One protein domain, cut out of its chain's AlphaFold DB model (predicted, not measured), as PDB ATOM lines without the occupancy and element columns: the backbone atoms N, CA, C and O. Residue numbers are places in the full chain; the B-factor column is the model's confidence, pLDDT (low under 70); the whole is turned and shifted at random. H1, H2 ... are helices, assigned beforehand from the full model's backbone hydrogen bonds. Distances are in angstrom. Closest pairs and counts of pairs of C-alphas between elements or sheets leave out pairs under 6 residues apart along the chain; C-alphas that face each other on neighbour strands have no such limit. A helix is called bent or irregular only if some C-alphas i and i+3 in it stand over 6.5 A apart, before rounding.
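Overview. This is residues 21 to 88 of the 220 residues of the protein "snRNA-activating protein complex subunit 1" of Oryzias melastigma (UniProt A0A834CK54). The model is a long, narrow U: H1 and then H2 make one leg, H3 sits at the turn, and the link of residues 62 to 68 and H4 come back as the other leg. H4 runs beside the first part of H2 and the last part of H1, and residues 53 to 58 stick out at the turn. The printed part has 68 residues with four named helices, H1 to H4 in chain order, and no named strand: all helix. It is a rod of 50 by 20 by 18 A, only just loose, close to extended, with a radius of gyration of the C-alphas of 16.1 A.

Arrangement. H1, residues 21 to 32, and H2, residues 35 to 54, meet only through their tight link. H1, with residues 29 to 30 alone, only just touches residues 77 to 81 of H4, residues 69 to 87, with 3 pairs of C-alphas within 8 A; the closest C-alphas are those of Val 29 and Met 77, 6.7 A apart. Their tilt is steep, 41 degrees, opposite ways. H2 touches H4 with residues 38 to 45 alone, closest at the C-alphas of Arg 42 and His 70, 5.8 A, at a shallow tilt of 28 degrees, opposite ways. H2 and H3, residues 56 to 61, only just touch, with 3 pairs of C-alphas within 8 A, and only at the corner; the closest C-alphas are those of Lys 52 and Ser 59, 5.4 A. H3 is apart from H1 and H4. Every O i to N i+4 pair is within hydrogen-bond range in H2 and H4, against 4 of 8 in H1 and 0 of 2 in H3, where 1 of 3 O i to N i+3 pairs is.

Along the chain. H1 begins at C-alpha 21 (-20.814, 1.167, -22.936) and is irregular, with C-alphas 26 and 29 7.1 A apart. H2 measures 28.6 A, to C-alpha 54 (-66.749, -0.795, -19.018). H4 measures 26.6 A, to C-alpha 87 (-26.227, 19.071, -30.840).

Size, cuts and confidence. The C-alphas farthest apart, Gln 57 and Phe 88, are 50.0 A apart. The printed part has no cut and no long link. Residues 21 to 26, 59 to 60 and 62 to 64 have pLDDT under 70.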
ATOM      1  N   GLU A  21     -20.004   0.891 -24.128       66.25
ATOM      2  CA  GLU A  21     -20.814   1.167 -22.936       66.25
ATOM      3  C   GLU A  21     -21.276   2.627 -22.829       66.25
ATOM      4  O   GLU A  21     -22.327   2.894 -22.245       66.25
ATOM      5  N   PHE A  22     -20.523   3.578 -23.391       65.25
ATOM      6  CA  PHE A  22     -20.934   4.979 -23.459       65.25
ATOM      7  C   PHE A  22     -21.869   5.236 -24.643       65.25
ATOM      8  O   PHE A  22     -22.860   5.937 -24.449       65.25
ATOM      9  N   LEU A  23     -21.631   4.609 -25.806       65.56
ATOM     10  CA  LEU A  23     -22.533   4.713 -26.965       65.56
ATOM     11  C   LEU A  23     -23.918   4.122 -26.688       65.56
ATOM     12  O   LEU A  23     -24.921   4.681 -27.116       65.56
ATOM     13  N   LYS A  24     -24.000   3.042 -25.901       64.31
ATOM     14  CA  LYS A  24     -25.292   2.476 -25.482       64.31
ATOM     15  C   LYS A  24     -26.194   3.505 -24.803       64.31
ATOM     16  O   LYS A  24     -27.405   3.428 -24.946       64.31
ATOM     17  N   ARG A  25     -25.634   4.477 -24.069       66.62
ATOM     18  CA  ARG A  25     -26.446   5.526 -23.427       66.62
ATOM     19  C   ARG A  25     -27.011   6.520 -24.440       66.62
ATOM     20  O   ARG A  25     -28.107   7.017 -24.222       66.62
ATOM     21  N   THR A  26     -26.284   6.794 -25.521       66.94
ATOM     22  CA  THR A  26     -26.708   7.729 -26.573       66.94
ATOM     23  C   THR A  26     -27.635   7.083 -27.604       66.94
ATOM     24  O   THR A  26     -28.405   7.789 -28.242       66.94
ATOM     25  N   THR A  27     -27.604   5.756 -27.765       77.88
ATOM     26  CA  THR A  27     -28.508   5.025 -28.677       77.88
ATOM     27  C   THR A  27     -29.726   4.420 -27.980       77.88
ATOM     28  O   THR A  27     -30.671   4.032 -28.655       77.88
ATOM     29  N   ALA A  28     -29.761   4.386 -26.643       81.94
ATOM     30  CA  ALA A  28     -30.852   3.770 -25.879       81.94
ATOM     31  C   ALA A  28     -32.251   4.295 -26.245       81.94
ATOM     32  O   ALA A  28     -33.219   3.541 -26.203       81.94
ATOM     33  N   VAL A  29     -32.375   5.579 -26.599       85.06
ATOM     34  CA  VAL A  29     -33.666   6.158 -27.007       85.06
ATOM     35  C   VAL A  29     -34.085   5.669 -28.394       85.06
ATOM     36  O   VAL A  29     -35.270   5.435 -28.608       85.06
ATOM     37  N   GLN A  30     -33.139   5.440 -29.308       85.31
ATOM     38  CA  GLN A  30     -33.432   4.839 -30.615       85.31
ATOM     39  C   GLN A  30     -33.898   3.388 -30.460       85.31
ATOM     40  O   GLN A  30     -34.886   3.002 -31.078       85.31
ATOM     41  N   ASP A  31     -33.259   2.620 -29.570       83.50
ATOM     42  CA  ASP A  31     -33.680   1.248 -29.249       83.50
ATOM     43  C   ASP A  31     -35.101   1.220 -28.644       83.50
ATOM     44  O   ASP A  31     -35.918   0.345 -28.942       83.50
ATOM     45  N   LEU A  32     -35.415   2.217 -27.808       84.50
ATOM     46  CA  LEU A  32     -36.728   2.385 -27.185       84.50
ATOM     47  C   LEU A  32     -37.808   2.860 -28.174       84.50
ATOM     48  O   LEU A  32     -38.979   2.559 -27.973       84.50
ATOM     49  N   MET A  33     -37.431   3.543 -29.260       85.38
ATOM     50  CA  MET A  33     -38.326   3.956 -30.352       85.38
ATOM     51  C   MET A  33     -38.654   2.828 -31.345       85.38
ATOM     52  O   MET A  33     -39.090   3.087 -32.470       85.38
ATOM     53  N   SER A  34     -38.476   1.567 -30.950       88.06
ATOM     54  CA  SER A  34     -38.896   0.424 -31.759       88.06
ATOM     55  C   SER A  34     -40.411   0.443 -32.006       88.06
ATOM     56  O   SER A  34     -41.211   0.699 -31.102       88.06
ATOM     57  N   ALA A  35     -40.805   0.169 -33.256       86.50
ATOM     58  CA  ALA A  35     -42.211   0.159 -33.670       86.50
ATOM     59  C   ALA A  35     -43.042  -0.822 -32.828       86.50
ATOM     60  O   ALA A  35     -44.121  -0.464 -32.362       86.50
ATOM     61  N   ASP A  36     -42.481  -2.003 -32.551       91.31
ATOM     62  CA  ASP A  36     -43.120  -3.046 -31.747       91.31
ATOM     63  C   ASP A  36     -43.462  -2.550 -30.330       91.31
ATOM     64  O   ASP A  36     -44.586  -2.733 -29.863       91.31
ATOM     65  N   LEU A  37     -42.536  -1.852 -29.659       91.00
ATOM     66  CA  LEU A  37     -42.757  -1.342 -28.302       91.00
ATOM     67  C   LEU A  37     -43.801  -0.221 -28.276       91.00
ATOM     68  O   LEU A  37     -44.643  -0.173 -27.377       91.00
ATOM     69  N   LEU A  38     -43.771   0.683 -29.256       90.69
ATOM     70  CA  LEU A  38     -44.767   1.750 -29.370       90.69
ATOM     71  C   LEU A  38     -46.172   1.182 -29.627       90.69
ATOM     72  O   LEU A  38     -47.138   1.609 -28.982       90.69
ATOM     73  N   ASP A  39     -46.286   0.169 -30.484       92.62
ATOM     74  CA  ASP A  39     -47.544  -0.534 -30.729       92.62
ATOM     75  C   ASP A  39     -48.040  -1.281 -29.482       92.62
ATOM     76  O   ASP A  39     -49.235  -1.227 -29.167       92.62
ATOM     77  N   GLU A  40     -47.148  -1.907 -28.710       94.25
ATOM     78  CA  GLU A  40     -47.490  -2.518 -27.422       94.25
ATOM     79  C   GLU A  40     -48.019  -1.485 -26.420       94.25
ATOM     80  O   GLU A  40     -49.079  -1.691 -25.820       94.25
ATOM     81  N   VAL A  41     -47.340  -0.341 -26.271       92.94
ATOM     82  CA  VAL A  41     -47.778   0.755 -25.390       92.94
ATOM     83  C   VAL A  41     -49.161   1.257 -25.802       92.94
ATOM     84  O   VAL A  41     -50.047   1.414 -24.954       92.94
ATOM     85  N   ARG A  42     -49.388   1.453 -27.105       92.88
ATOM     86  CA  ARG A  42     -50.696   1.832 -27.649       92.88
ATOM     87  C   ARG A  42     -51.758   0.774 -27.349       92.88
ATOM     88  O   ARG A  42     -52.890   1.119 -26.990       92.88
ATOM     89  N   ASN A  43     -51.421  -0.504 -27.492       94.31
ATOM     90  CA  ASN A  43     -52.345  -1.605 -27.258       94.31
ATOM     91  C   ASN A  43     -52.760  -1.694 -25.782       94.31
ATOM     92  O   ASN A  43     -53.959  -1.741 -25.486       94.31
ATOM     93  N   ILE A  44     -51.787  -1.627 -24.866       93.62
ATOM     94  CA  ILE A  44     -52.005  -1.610 -23.410       93.62
ATOM     95  C   ILE A  44     -52.907  -0.439 -23.031       93.62
ATOM     96  O   ILE A  44     -53.904  -0.625 -22.335       93.62
ATOM     97  N   GLN A  45     -52.600   0.757 -23.535       91.25
ATOM     98  CA  GLN A  45     -53.390   1.952 -23.267       91.25
ATOM     99  C   GLN A  45     -54.836   1.795 -23.761       91.25
ATOM    100  O   GLN A  45     -55.781   2.089 -23.032       91.25
ATOM    101  N   THR A  46     -55.022   1.257 -24.969       91.25
ATOM    102  CA  THR A  46     -56.353   1.005 -25.542       91.25
ATOM    103  C   THR A  46     -57.147   0.001 -24.706       91.25
ATOM    104  O   THR A  46     -58.340   0.188 -24.480       91.25
ATOM    105  N   HIS A  47     -56.506  -1.074 -24.242       92.12
ATOM    106  CA  HIS A  47     -57.150  -2.089 -23.408       92.12
ATOM    107  C   HIS A  47     -57.529  -1.531 -22.038       92.12
ATOM    108  O   HIS A  47     -58.631  -1.786 -21.551       92.12
ATOM    109  N   TYR A  48     -56.645  -0.732 -21.446       89.88
ATOM    110  CA  TYR A  48     -56.897  -0.091 -20.166       89.88
ATOM    111  C   TYR A  48     -58.078   0.883 -20.242       89.88
ATOM    112  O   TYR A  48     -58.973   0.829 -19.403       89.88
ATOM    113  N   GLU A  49     -58.125   1.739 -21.267       87.31
ATOM    114  CA  GLU A  49     -59.227   2.692 -21.440       87.31
ATOM    115  C   GLU A  49     -60.561   1.986 -21.731       87.31
ATOM    116  O   GLU A  49     -61.590   2.391 -21.191       87.31
ATOM    117  N   LYS A  50     -60.557   0.877 -22.488       89.88
ATOM    118  CA  LYS A  50     -61.751   0.026 -22.658       89.88
ATOM    119  C   LYS A  50     -62.242  -0.533 -21.321       89.88
ATOM    120  O   LYS A  50     -63.398  -0.335 -20.966       89.88
ATOM    121  N   LEU A  51     -61.354  -1.154 -20.543       89.38
ATOM    122  CA  LEU A  51     -61.701  -1.734 -19.242       89.38
ATOM    123  C   LEU A  51     -62.229  -0.678 -18.259       89.38
ATOM    124  O   LEU A  51     -63.175  -0.919 -17.505       89.38
ATOM    125  N   LYS A  52     -61.617   0.509 -18.277       86.69
ATOM    126  CA  LYS A  52     -62.045   1.660 -17.485       86.69
ATOM    127  C   LYS A  52     -63.433   2.147 -17.903       86.69
ATOM    128  O   LYS A  52     -64.230   2.458 -17.023       86.69
ATOM    129  N   ALA A  53     -63.729   2.206 -19.202       85.19
ATOM    130  CA  ALA A  53     -65.045   2.592 -19.710       85.19
ATOM    131  C   ALA A  53     -66.135   1.581 -19.318       85.19
ATOM    132  O   ALA A  53     -67.214   1.986 -18.884       85.19
ATOM    133  N   ASP A  54     -65.826   0.284 -19.388       88.12
ATOM    134  CA  ASP A  54     -66.749  -0.795 -19.018       88.12
ATOM    135  C   ASP A  54     -67.020  -0.842 -17.500       88.12
ATOM    136  O   ASP A  54     -68.076  -1.297 -17.054       88.12
ATOM    137  N   THR A  55     -66.097  -0.323 -16.681       86.06
ATOM    138  CA  THR A  55     -66.191  -0.338 -15.213       86.06
ATOM    139  C   THR A  55     -66.554   1.044 -14.651       86.06
ATOM    140  O   THR A  55     -65.692   1.814 -14.228       86.06
ATOM    141  N   VAL A  56     -67.856   1.347 -14.564       75.12
ATOM    142  CA  VAL A  56     -68.416   2.655 -14.127       75.12
ATOM    143  C   VAL A  56     -67.893   3.145 -12.758       75.12
ATOM    144  O   VAL A  56     -67.728   4.343 -12.523       75.12
ATOM    145  N   GLN A  57     -67.587   2.227 -11.839       75.56
ATOM    146  CA  GLN A  57     -67.016   2.570 -10.532       75.56
ATOM    147  C   GLN A  57     -65.562   3.073 -10.636       75.56
ATOM    148  O   GLN A  57     -65.148   3.937  -9.869       75.56
ATOM    149  N   VAL A  58     -64.794   2.562 -11.603       70.56
ATOM    150  CA  VAL A  58     -63.388   2.927 -11.827       70.56
ATOM    151  C   VAL A  58     -63.288   4.183 -12.684       70.56
ATOM    152  O   VAL A  58     -62.432   5.020 -12.417       70.56
ATOM    153  N   SER A  59     -64.181   4.390 -13.655       64.62
ATOM    154  CA  SER A  59     -64.173   5.605 -14.484       64.62
ATOM    155  C   SER A  59     -64.377   6.895 -13.678       64.62
ATOM    156  O   SER A  59     -63.799   7.925 -14.023       64.62
ATOM    157  N   SER A  60     -65.128   6.832 -12.573       68.81
ATOM    158  CA  SER A  60     -65.361   7.964 -11.664       68.81
ATOM    159  C   SER A  60     -64.240   8.198 -10.637       68.81
ATOM    160  O   SER A  60     -64.108   9.316 -10.140       68.81
ATOM    161  N   GLN A  61     -63.407   7.192 -10.337       70.31
ATOM    162  CA  GLN A  61     -62.309   7.290  -9.356       70.31
ATOM    163  C   GLN A  61     -60.907   7.372  -9.986       70.31
ATOM    164  O   GLN A  61     -60.005   7.967  -9.404       70.31
ATOM    165  N   ALA A  62     -60.702   6.799 -11.173       64.69
ATOM    166  CA  ALA A  62     -59.403   6.696 -11.832       64.69
ATOM    167  C   ALA A  62     -59.256   7.743 -12.948       64.69
ATOM    168  O   ALA A  62     -59.246   7.428 -14.135       64.69
ATOM    169  N   THR A  63     -59.126   9.016 -12.583       68.38
ATOM    170  CA  THR A  63     -58.929  10.123 -13.540       68.38
ATOM    171  C   THR A  63     -57.461  10.395 -13.886       68.38
ATOM    172  O   THR A  63     -57.181  11.261 -14.706       68.38
ATOM    173  N   MET A  64     -56.513   9.650 -13.308       69.19
ATOM    174  CA  MET A  64     -55.071   9.885 -13.482       69.19
ATOM    175  C   MET A  64     -54.452   9.306 -14.765       69.19
ATOM    176  O   MET A  64     -53.247   9.458 -14.963       69.19
ATOM    177  N   THR A  65     -55.213   8.638 -15.638       72.44
ATOM    178  CA  THR A  65     -54.633   8.137 -16.892       72.44
ATOM    179  C   THR A  65     -54.464   9.243 -17.919       72.44
ATOM    180  O   THR A  65     -55.380  10.025 -18.159       72.44
ATOM    181  N   LEU A  66     -53.276   9.305 -18.532       81.12
ATOM    182  CA  LEU A  66     -53.028  10.162 -19.685       81.12
ATOM    183  C   LEU A  66     -53.615   9.498 -20.944       81.12
ATOM    184  O   LEU A  66     -53.078   8.478 -21.378       81.12
ATOM    185  N   PRO A  67     -54.659  10.077 -21.565       78.69
ATOM    186  CA  PRO A  67     -55.319   9.497 -22.736       78.69
ATOM    187  C   PRO A  67     -54.482   9.577 -24.021       78.69
ATOM    188  O   PRO A  67     -54.771   8.865 -24.975       78.69
ATOM    189  N   ASP A  68     -53.397  10.356 -24.026       85.81
ATOM    190  CA  ASP A  68     -52.483  10.501 -25.171       85.81
ATOM    191  C   ASP A  68     -51.047  10.098 -24.808       85.81
ATOM    192  O   ASP A  68     -50.083  10.650 -25.339       85.81
ATOM    193  N   PHE A  69     -50.883   9.173 -23.854       88.81
ATOM    194  CA  PHE A  69     -49.565   8.775 -23.356       88.81
ATOM    195  C   PHE A  69     -48.625   8.329 -24.483       88.81
ATOM    196  O   PHE A  69     -47.531   8.873 -24.595       88.81
ATOM    197  N   HIS A  70     -49.075   7.423 -25.358       90.00
ATOM    198  CA  HIS A  70     -48.294   6.969 -26.511       90.00
ATOM    199  C   HIS A  70     -47.813   8.132 -27.399       90.00
ATOM    200  O   HIS A  70     -46.636   8.211 -27.740       90.00
ATOM    201  N   GLN A  71     -48.705   9.066 -27.747       91.75
ATOM    202  CA  GLN A  71     -48.368  10.189 -28.633       91.75
ATOM    203  C   GLN A  71     -47.362  11.142 -27.982       91.75
ATOM    204  O   GLN A  71     -46.429  11.604 -28.630       91.75
ATOM    205  N   ARG A  72     -47.524  11.413 -26.681       91.81
ATOM    206  CA  ARG A  72     -46.601  12.258 -25.910       91.81
ATOM    207  C   ARG A  72     -45.235  11.607 -25.744       91.81
ATOM    208  O   ARG A  72     -44.227  12.301 -25.809       91.81
ATOM    209  N   LEU A  73     -45.212  10.294 -25.537       92.19
ATOM    210  CA  LEU A  73     -43.985   9.513 -25.460       92.19
ATOM    211  C   LEU A  73     -43.221   9.593 -26.786       92.19
ATOM    212  O   LEU A  73     -42.047   9.946 -26.790       92.19
ATOM    213  N   GLN A  74     -43.916   9.360 -27.902       92.62
ATOM    214  CA  GLN A  74     -43.348   9.457 -29.243       92.62
ATOM    215  C   GLN A  74     -42.821  10.867 -29.544       92.62
ATOM    216  O   GLN A  74     -41.696  11.005 -30.015       92.62
ATOM    217  N   ALA A  75     -43.596  11.909 -29.221       93.31
ATOM    218  CA  ALA A  75     -43.176  13.299 -29.389       93.31
ATOM    219  C   ALA A  75     -41.905  13.604 -28.578       93.31
ATOM    220  O   ALA A  75     -40.917  14.066 -29.139       93.31
ATOM    221  N   CYS A  76     -41.887  13.250 -27.290       92.75
ATOM    222  CA  CYS A  76     -40.739  13.469 -26.411       92.75
ATOM    223  C   CYS A  76     -39.472  12.750 -26.902       92.75
ATOM    224  O   CYS A  76     -38.388  13.328 -26.888       92.75
ATOM    225  N   MET A  77     -39.599  11.505 -27.373       92.44
ATOM    226  CA  MET A  77     -38.465  10.776 -27.941       92.44
ATOM    227  C   MET A  77     -37.979  11.412 -29.245       92.44
ATOM    228  O   MET A  77     -36.775  11.556 -29.429       92.44
ATOM    229  N   SER A  78     -38.893  11.845 -30.121       91.94
ATOM    230  CA  SER A  78     -38.520  12.527 -31.363       91.94
ATOM    231  C   SER A  78     -37.817  13.860 -31.108       91.94
ATOM    232  O   SER A  78     -36.783  14.104 -31.715       91.94
ATOM    233  N   GLU A  79     -38.298  14.664 -30.152       93.81
ATOM    234  CA  GLU A  79     -37.653  15.914 -29.726       93.81
ATOM    235  C   GLU A  79     -36.233  15.662 -29.209       93.81
ATOM    236  O   GLU A  79     -35.302  16.411 -29.512       93.81
ATOM    237  N   PHE A  80     -36.050  14.582 -28.445       90.88
ATOM    238  CA  PHE A  80     -34.735  14.182 -27.967       90.88
ATOM    239  C   PHE A  80     -33.808  13.766 -29.114       90.88
ATOM    240  O   PHE A  80     -32.654  14.189 -29.135       90.88
ATOM    241  N   LEU A  81     -34.295  12.974 -30.075       88.81
ATOM    242  CA  LEU A  81     -33.492  12.566 -31.230       88.81
ATOM    243  C   LEU A  81     -33.104  13.760 -32.103       88.81
ATOM    244  O   LEU A  81     -31.935  13.884 -32.453       88.81
ATOM    245  N   THR A  82     -34.035  14.675 -32.381       91.12
ATOM    246  CA  THR A  82     -33.728  15.898 -33.137       91.12
ATOM    247  C   THR A  82     -32.703  16.754 -32.406       91.12
ATOM    248  O   THR A  82     -31.734  17.208 -33.005       91.12
ATOM    249  N   TRP A  83     -32.850  16.916 -31.086       91.25
ATOM    250  CA  TRP A  83     -31.866  17.633 -30.279       91.25
ATOM    251  C   TRP A  83     -30.494  16.952 -30.318       91.25
ATOM    252  O   TRP A  83     -29.470  17.632 -30.395       91.25
ATOM    253  N   GLN A  84     -30.451  15.620 -30.271       85.75
ATOM    254  CA  GLN A  84     -29.211  14.857 -30.336       85.75
ATOM    255  C   GLN A  84     -28.515  15.036 -31.690       85.75
ATOM    256  O   GLN A  84     -27.304  15.236 -31.708       85.75
ATOM    257  N   GLU A  85     -29.258  15.010 -32.796       85.12
ATOM    258  CA  GLU A  85     -28.735  15.251 -34.147       85.12
ATOM    259  C   GLU A  85     -28.228  16.688 -34.329       85.12
ATOM    260  O   GLU A  85     -27.142  16.893 -34.867       85.12
ATOM    261  N   GLU A  86     -28.965  17.685 -33.833       87.31
ATOM    262  CA  GLU A  86     -28.570  19.099 -33.903       87.31
ATOM    263  C   GLU A  86     -27.359  19.420 -33.012       87.31
ATOM    264  O   GLU A  86     -26.489  20.207 -33.385       87.31
ATOM    265  N   THR A  87     -27.293  18.817 -31.823       81.50
ATOM    266  CA  THR A  87     -26.227  19.071 -30.840       81.50
ATOM    267  C   THR A  87     -24.960  18.287 -31.165       81.50
ATOM    268  O   THR A  87     -23.846  18.761 -30.924       81.50
ATOM    269  N   PHE A  88     -25.123  17.086 -31.719       75.50
ATOM    270  CA  PHE A  88     -24.042  16.191 -32.102       75.50
ATOM    271  C   PHE A  88     -24.250  15.748 -33.552       75.50
ATOM    272  O   PHE A  88     -24.599  14.586 -33.784       75.50
TER     273      PHE A  88